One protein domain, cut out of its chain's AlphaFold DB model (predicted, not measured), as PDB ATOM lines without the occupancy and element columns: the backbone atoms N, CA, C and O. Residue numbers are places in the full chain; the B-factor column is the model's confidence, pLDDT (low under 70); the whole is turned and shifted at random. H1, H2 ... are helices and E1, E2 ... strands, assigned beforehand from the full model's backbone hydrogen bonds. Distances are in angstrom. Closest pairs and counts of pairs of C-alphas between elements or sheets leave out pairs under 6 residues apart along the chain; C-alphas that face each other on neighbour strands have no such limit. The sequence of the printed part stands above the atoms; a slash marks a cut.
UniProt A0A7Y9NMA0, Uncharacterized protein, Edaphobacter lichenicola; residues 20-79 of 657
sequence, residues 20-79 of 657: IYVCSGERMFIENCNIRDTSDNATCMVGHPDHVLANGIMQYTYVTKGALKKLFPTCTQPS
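This is residues 20 to 79 of the 657 residues of an uncharacterized protein of Edaphobacter lichenicola (UniProt A0A7Y9NMA0). A strongly twisted sheet of four strands turns so far from edge to edge that E1 and E4 run at very different slants, and the single helix H1 runs from the end of E4 back to E1, packing beside the sheet. The 60 printed residues hold E1, E2, E3, E4 and H1 in that order; the sheet, E1 - E2 - E3 - E4, is antiparallel throughout, and the class is mixed, helices and strands. The whole is compact, with a radius of gyration of the C-alphas of 11.9 A and spans of 33 by 26 by 17 A.

E1, residues 20 to 23, and E2, residues 26 to 33, form a hairpin, with N 21 and O 28 at 2.8 A. E2 and E3, residues 43 to 52, form a hairpin, with N 31 and O 45 at 2.9 A. The pairing is staggered: E2 pairs with E1 over residues 26 to 29 and with E3 over 29 to 33. E3 bends by 85 degrees at residue 49. E3 and E4, residues 58 to 64, form a hairpin, with N 46 and O 61 at 2.8 A. E1 to E4 are a meander, each strand the antiparallel neighbour of the one before. E1 and E4 are apart. H1, residues 65 to 74, is on the sheet in two layers, a helix on one face of a sheet, at a height over the sheet of 6.4 A, but only just over none of the strands, with 2 of its C-alphas falling on E1. The closest C-alphas of E1 and H1, Tyr 21 and Phe 72, are 7.0 A apart. In H1, 4 of 6 O i to N i+4 pairs are within hydrogen-bond range.

E1 begins at C-alpha 20 (353.061, 293.377, 195.055). E2 is 20.2 A long, E3 21.7 A, E4 19.4 A and H1 14.9 A. H1 ends at C-alpha 74 (339.875, 292.395, 193.101).

The C-alphas farthest apart, Ser 39 and Ala 54, are 34.2 A apart. The printed part has no cut and no long link. Confidence is low at residues 35 to 37.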
ATOM      1  N   ILE A  20     353.925 293.286 193.878       89.00
ATOM      2  CA  ILE A  20     353.061 293.377 195.055       89.00
ATOM      3  C   ILE A  20     351.644 293.750 194.618       89.00
ATOM      4  O   ILE A  20     351.433 294.783 193.980       89.00
ATOM      5  N   TYR A  21     350.686 292.929 195.025       90.94
ATOM      6  CA  TYR A  21     349.251 293.175 194.978       90.94
ATOM      7  C   TYR A  21     348.774 293.524 196.390       90.94
ATOM      8  O   TYR A  21     349.255 292.936 197.358       90.94
ATOM      9  N   VAL A  22     347.838 294.467 196.529       92.56
ATOM     10  CA  VAL A  22     347.244 294.794 197.842       92.56
ATOM     11  C   VAL A  22     345.794 294.339 197.876       92.56
ATOM     12  O   VAL A  22     344.922 294.976 197.280       92.56
ATOM     13  N   CYS A  23     345.539 293.223 198.547       90.81
ATOM     14  CA  CYS A  23     344.240 292.568 198.634       90.81
ATOM     15  C   CYS A  23     343.644 292.830 200.018       90.81
ATOM     16  O   CYS A  23     344.221 292.427 201.019       90.81
ATOM     17  N   SER A  24     342.509 293.531 200.101       90.62
ATOM     18  CA  SER A  24     341.852 293.840 201.387       90.62
ATOM     19  C   SER A  24     342.769 294.505 202.435       90.62
ATOM     20  O   SER A  24     342.583 294.320 203.633       90.62
ATOM     21  N   GLY A  25     343.758 295.287 201.986       88.31
ATOM     22  CA  GLY A  25     344.745 295.953 202.846       88.31
ATOM     23  C   GLY A  25     346.018 295.145 203.124       88.31
ATOM     24  O   GLY A  25     346.975 295.717 203.636       88.31
ATOM     25  N   GLU A  26     346.067 293.870 202.737       92.50
ATOM     26  CA  GLU A  26     347.233 292.997 202.883       92.50
ATOM     27  C   GLU A  26     348.077 292.991 201.603       92.50
ATOM     28  O   GLU A  26     347.555 292.831 200.494       92.50
ATOM     29  N   ARG A  27     349.393 293.162 201.738       92.25
ATOM     30  CA  ARG A  27     350.345 293.049 200.631       92.25
ATOM     31  C   ARG A  27     350.676 291.584 200.392       92.25
ATOM     32  O   ARG A  27     351.077 290.880 201.311       92.25
ATOM     33  N   MET A  28     350.587 291.157 199.138       92.75
ATOM     34  CA  MET A  28     350.926 289.803 198.707       92.75
ATOM     35  C   MET A  28     351.681 289.839 197.379       92.75
ATOM     36  O   MET A  28     351.449 290.723 196.556       92.75
ATOM     37  N   PHE A  29     352.555 288.871 197.124       91.88
ATOM     38  CA  PHE A  29     353.182 288.702 195.809       91.88
ATOM     39  C   PHE A  29     353.359 287.225 195.467       91.88
ATOM     40  O   PHE A  29     353.474 286.379 196.350       91.88
ATOM     41  N   ILE A  30     353.375 286.906 194.173       91.75
ATOM     42  CA  ILE A  30     353.665 285.547 193.701       91.75
ATOM     43  C   ILE A  30     355.181 285.391 193.626       91.75
ATOM     44  O   ILE A  30     355.827 286.081 192.838       91.75
ATOM     45  N   GLU A  31     355.734 284.483 194.425       87.00
ATOM     46  CA  GLU A  31     357.155 284.128 194.395       87.00
ATOM     47  C   GLU A  31     357.440 283.272 193.155       87.00
ATOM     48  O   GLU A  31     358.257 283.619 192.304       87.00
ATOM     49  N   ASN A  32     356.715 282.157 193.030       86.00
ATOM     50  CA  ASN A  32     356.848 281.221 191.924       86.00
ATOM     51  C   ASN A  32     355.582 280.364 191.770       86.00
ATOM     52  O   ASN A  32     354.872 280.106 192.742       86.00
ATOM     53  N   CYS A  33     355.327 279.872 190.562       82.62
ATOM     54  CA  CYS A  33     354.320 278.850 190.277       82.62
ATOM     55  C   CYS A  33     355.001 277.608 189.705       82.62
ATOM     56  O   CYS A  33     356.074 277.705 189.114       82.62
ATOM     57  N   ASN A  34     354.382 276.436 189.846       77.81
ATOM     58  CA  ASN A  34     354.901 275.222 189.221       77.81
ATOM     59  C   ASN A  34     355.017 275.398 187.694       77.81
ATOM     60  O   ASN A  34     354.029 275.333 186.976       77.81
ATOM     61  N   ILE A  35     356.243 275.584 187.199       68.12
ATOM     62  CA  ILE A  35     356.526 275.857 185.782       68.12
ATOM     63  C   ILE A  35     356.202 274.681 184.850       68.12
ATOM     64  O   ILE A  35     356.118 274.867 183.640       68.12
ATOM     65  N   ARG A  36     356.046 273.467 185.395       58.47
ATOM     66  CA  ARG A  36     355.729 272.255 184.623       58.47
ATOM     67  C   ARG A  36     354.229 272.062 184.418       58.47
ATOM     68  O   ARG A  36     353.840 271.267 183.569       58.47
ATOM     69  N   ASP A  37     353.407 272.770 185.188       66.62
ATOM     70  CA  ASP A  37     351.954 272.734 185.095       66.62
ATOM     71  C   ASP A  37     351.447 274.127 184.711       66.62
ATOM     72  O   ASP A  37     351.471 275.068 185.500       66.62
ATOM     73  N   THR A  38     351.002 274.288 183.467       77.25
ATOM     74  CA  THR A  38     350.471 275.569 182.979       77.25
ATOM     75  C   THR A  38     348.987 275.756 183.293       77.25
ATOM     76  O   THR A  38     348.433 276.812 182.970       77.25
ATOM     77  N   SER A  39     348.334 274.749 183.883       85.56
ATOM     78  CA  SER A  39     346.899 274.754 184.163       85.56
ATOM     79  C   SER A  39     346.531 275.674 185.330       85.56
ATOM     80  O   SER A  39     347.371 276.116 186.115       85.56
ATOM     81  N   ASP A  40     345.237 275.938 185.486       87.25
ATOM     82  CA  ASP A  40     344.714 276.679 186.636       87.25
ATOM     83  C   ASP A  40     344.834 275.899 187.963       87.25
ATOM     84  O   ASP A  40     344.669 276.481 189.035       87.25
ATOM     85  N   ASN A  41     345.177 274.608 187.919       86.50
ATOM     86  CA  ASN A  41     345.443 273.802 189.112       86.50
ATOM     87  C   ASN A  41     346.895 273.915 189.595       86.50
ATOM     88  O   ASN A  41     347.197 273.459 190.700       86.50
ATOM     89  N   ALA A  42     347.771 274.553 188.814       87.19
ATOM     90  CA  ALA A  42     349.167 274.734 189.173       87.19
ATOM     91  C   ALA A  42     349.292 275.439 190.526       87.19
ATOM     92  O   ALA A  42     348.701 276.497 190.752       87.19
ATOM     93  N   THR A  43     350.056 274.849 191.440       89.69
ATOM     94  CA  THR A  43     350.293 275.434 192.759       89.69
ATOM     95  C   THR A  43     351.301 276.575 192.654       89.69
ATOM     96  O   THR A  43     352.375 276.419 192.069       89.69
ATOM     97  N   CYS A  44     350.948 277.717 193.231       90.00
ATOM     98  CA  CYS A  44     351.770 278.912 193.319       90.00
ATOM     99  C   CYS A  44     352.078 279.232 194.779       90.00
ATOM    100  O   CYS A  44     351.208 279.130 195.642       90.00
ATOM    101  N   MET A  45     353.316 279.634 195.036       93.69
ATOM    102  CA  MET A  45     353.782 280.118 196.326       93.69
ATOM    103  C   MET A  45     353.564 281.630 196.397       93.69
ATOM    104  O   MET A  45     354.030 282.375 195.532       93.69
ATOM    105  N   VAL A  46     352.831 282.070 197.415       93.69
ATOM    106  CA  VAL A  46     352.455 283.468 197.636       93.69
ATOM    107  C   VAL A  46     353.112 283.948 198.920       93.69
ATOM    108  O   VAL A  46     352.923 283.339 199.973       93.69
ATOM    109  N   GLY A  47     353.910 285.006 198.824       91.75
ATOM    110  CA  GLY A  47     354.550 285.654 199.965       91.75
ATOM    111  C   GLY A  47     353.642 286.711 200.584       91.75
ATOM    112  O   GLY A  47     353.024 287.497 199.862       91.75
ATOM    113  N   HIS A  48     353.596 286.734 201.916       94.38
ATOM    114  CA  HIS A  48     352.792 287.651 202.726       94.38
ATOM    115  C   HIS A  48     353.708 288.566 203.558       94.38
ATOM    116  O   HIS A  48     353.951 288.290 204.732       94.38
ATOM    117  N   PRO A  49     354.270 289.647 202.980       87.94
ATOM    118  CA  PRO A  49     355.229 290.533 203.654       87.94
ATOM    119  C   PRO A  49     354.713 291.202 204.932       87.94
ATOM    120  O   PRO A  49     355.524 291.634 205.747       87.94
ATOM    121  N   ASP A  50     353.397 291.282 205.120       91.69
ATOM    122  CA  ASP A  50     352.788 291.824 206.342       91.69
ATOM    123  C   ASP A  50     352.659 290.777 207.465       91.69
ATOM    124  O   ASP A  50     352.363 291.122 208.609       91.69
ATOM    125  N   HIS A  51     352.946 289.507 207.165       89.94
ATOM    126  CA  HIS A  51     352.887 288.389 208.097       89.94
ATOM    127  C   HIS A  51     354.282 287.789 208.285       89.94
ATOM    128  O   HIS A  51     354.779 287.035 207.450       89.94
ATOM    129  N   VAL A  52     354.929 288.114 209.404       86.06
ATOM    130  CA  VAL A  52     356.250 287.582 209.758       86.06
ATOM    131  C   VAL A  52     356.087 286.535 210.859       86.06
ATOM    132  O   VAL A  52     355.488 286.798 211.901       86.06
ATOM    133  N   LEU A  53     356.603 285.331 210.622       81.25
ATOM    134  CA  LEU A  53     356.604 284.233 211.584       81.25
ATOM    135  C   LEU A  53     357.574 284.526 212.744       81.25
ATOM    136  O   LEU A  53     358.476 285.354 212.634       81.25
ATOM    137  N   ALA A  54     357.443 283.801 213.861       73.44
ATOM    138  CA  ALA A  54     358.281 283.994 215.056       73.44
ATOM    139  C   ALA A  54     359.798 283.826 214.807       73.44
ATOM    140  O   ALA A  54     360.613 284.289 215.599       73.44
ATOM    141  N   ASN A  55     360.182 283.178 213.704       74.62
ATOM    142  CA  ASN A  55     361.567 283.021 213.255       74.62
ATOM    143  C   ASN A  55     362.075 284.195 212.388       74.62
ATOM    144  O   ASN A  55     363.170 284.107 211.840       74.62
ATOM    145  N   GLY A  56     361.293 285.269 212.236       77.69
ATOM    146  CA  GLY A  56     361.653 286.443 211.438       77.69
ATOM    147  C   GLY A  56     361.503 286.258 209.925       77.69
ATOM    148  O   GLY A  56     361.877 287.151 209.171       77.69
ATOM    149  N   ILE A  57     360.964 285.121 209.470       77.38
ATOM    150  CA  ILE A  57     360.752 284.832 208.048       77.38
ATOM    151  C   ILE A  57     359.323 285.219 207.656       77.38
ATOM    152  O   ILE A  57     358.379 285.040 208.426       77.38
ATOM    153  N   MET A  58     359.166 285.741 206.441       87.81
ATOM    154  CA  MET A  58     357.865 286.015 205.836       87.81
ATOM    155  C   MET A  58     357.021 284.738 205.730       87.81
ATOM    156  O   MET A  58     357.528 283.672 205.379       87.81
ATOM    157  N   GLN A  59     355.731 284.841 206.022       90.94
ATOM    158  CA  GLN A  59     354.793 283.746 205.835       90.94
ATOM    159  C   GLN A  59     354.555 283.506 204.340       90.94
ATOM    160  O   GLN A  59     354.364 284.443 203.564       90.94
ATOM    161  N   TYR A  60     354.515 282.231 203.957       92.94
ATOM    162  CA  TYR A  60     354.155 281.802 202.613       92.94
ATOM    163  C   TYR A  60     352.909 280.931 202.648       92.94
ATOM    164  O   TYR A  60     352.753 280.088 203.534       92.94
ATOM    165  N   THR A  61     352.043 281.108 201.658       93.88
ATOM    166  CA  THR A  61     350.918 280.209 201.408       93.88
ATOM    167  C   THR A  61     351.017 279.601 200.017       93.88
ATOM    168  O   THR A  61     351.708 280.114 199.137       93.88
ATOM    169  N   TYR A  62     350.344 278.468 199.829       92.19
ATOM    170  CA  TYR A  62     350.273 277.781 198.548       92.19
ATOM    171  C   TYR A  62     348.847 277.851 198.028       92.19
ATOM    172  O   TYR A  62     347.916 277.355 198.661       92.19
ATOM    173  N   VAL A  63     348.679 278.486 196.876       92.19
ATOM    174  CA  VAL A  63     347.374 278.776 196.283       92.19
ATOM    175  C   VAL A  63     347.399 278.343 194.826       92.19
ATOM    176  O   VAL A  63     348.419 278.463 194.152       92.19
ATOM    177  N   THR A  64     346.294 277.809 194.312       93.88
ATOM    178  CA  THR A  64     346.233 277.432 192.898       93.88
ATOM    179  C   THR A  64     346.208 278.669 192.006       93.88
ATOM    180  O   THR A  64     345.620 279.702 192.340       93.88
ATOM    181  N   LYS A  65     346.805 278.552 190.823       89.19
ATOM    182  CA  LYS A  65     346.842 279.606 189.811       89.19
ATOM    183  C   LYS A  65     345.440 280.114 189.452       89.19
ATOM    184  O   LYS A  65     345.229 281.317 189.336       89.19
ATOM    185  N   GLY A  66     344.458 279.220 189.363       91.06
ATOM    186  CA  GLY A  66     343.054 279.553 189.125       91.06
ATOM    187  C   GLY A  66     342.412 280.342 190.265       91.06
ATOM    188  O   GLY A  66     341.611 281.241 190.013       91.06
ATOM    189  N   ALA A  67     342.775 280.056 191.519       92.56
ATOM    190  CA  ALA A  67     342.322 280.852 192.657       92.56
ATOM    191  C   ALA A  67     342.962 282.250 192.651       92.56
ATOM    192  O   ALA A  67     342.260 283.238 192.863       92.56
ATOM    193  N   LEU A  68     344.246 282.361 192.299       91.81
ATOM    194  CA  LEU A  68     344.924 283.655 192.159       91.81
ATOM    195  C   LEU A  68     344.352 284.495 191.015       91.81
ATOM    196  O   LEU A  68     344.131 285.688 191.196       91.81
ATOM    197  N   LYS A  69     344.009 283.881 189.876       91.50
ATOM    198  CA  LYS A  69     343.317 284.560 188.766       91.50
ATOM    199  C   LYS A  69     341.965 285.145 189.166       91.50
ATOM    200  O   LYS A  69     341.543 286.131 188.576       91.50
ATOM    201  N   LYS A  70     341.280 284.549 190.148       91.06
ATOM    202  CA  LYS A  70     340.020 285.080 190.695       91.06
ATOM    203  C   LYS A  70     340.255 286.166 191.742       91.06
ATOM    204  O   LYS A  70     339.491 287.122 191.794       91.06
ATOM    205  N   LEU A  71     341.289 286.006 192.566       89.25
ATOM    206  CA  LEU A  71     341.587 286.901 193.680       89.25
ATOM    207  C   LEU A  71     342.253 288.200 193.220       89.25
ATOM    208  O   LEU A  71     341.812 289.280 193.577       89.25
ATOM    209  N   PHE A  72     343.303 288.123 192.407       89.88
ATOM    210  CA  PHE A  72     344.143 289.284 192.118       89.88
ATOM    211  C   PHE A  72     343.438 290.417 191.374       89.88
ATOM    212  O   PHE A  72     343.749 291.561 191.692       89.88
ATOM    213  N   PRO A  73     342.461 290.185 190.476       89.94
ATOM    214  CA  PRO A  73     341.697 291.275 189.868       89.94
ATOM    215  C   PRO A  73     340.893 292.128 190.859       89.94
ATOM    216  O   PRO A  73     340.549 293.258 190.524       89.94
ATOM    217  N   THR A  74     340.584 291.622 192.061       89.25
ATOM    218  CA  THR A  74     339.875 292.395 193.101       89.25
ATOM    219  C   THR A  74     340.822 293.201 193.992       89.25
ATOM    220  O   THR A  74     340.376 294.023 194.792       89.25
ATOM    221  N   CYS A  75     342.130 292.992 193.843       91.31
ATOM    222  CA  CYS A  75     343.165 293.673 194.600       91.31
ATOM    223  C   CYS A  75     343.591 294.977 193.922       91.31
ATOM    224  O   CYS A  75     343.425 295.170 192.713       91.31
ATOM    225  N   THR A  76     344.219 295.863 194.693       92.94
ATOM    226  CA  THR A  76     344.907 297.025 194.124       92.94
ATOM    227  C   THR A  76     346.050 296.524 193.251       92.94
ATOM    228  O   THR A  76     346.949 295.828 193.734       92.94
ATOM    229  N   GLN A  77     345.983 296.855 191.962       88.56
ATOM    230  CA  GLN A  77     346.955 296.406 190.974       88.56
ATOM    231  C   GLN A  77     348.299 297.124 191.146       88.56
ATOM    232  O   GLN A  77     348.324 298.296 191.540       88.56
ATOM    233  N   PRO A  78     349.419 296.464 190.806       82.88
ATOM    234  CA  PRO A  78     350.713 297.124 190.730       82.88
ATOM    235  C   PRO A  78     350.658 298.283 189.730       82.88
ATOM    236  O   PRO A  78     349.952 298.236 188.720       82.88
ATOM    237  N   SER A  79     351.436 299.333 189.992       85.25
ATOM    238  CA  SER A  79     351.529 300.459 189.059       85.25
ATOM    239  C   SER A  79     352.028 299.993 187.686       85.25
ATOM    240  O   SER A  79     352.824 299.056 187.588       85.25
TER     241      SER A  79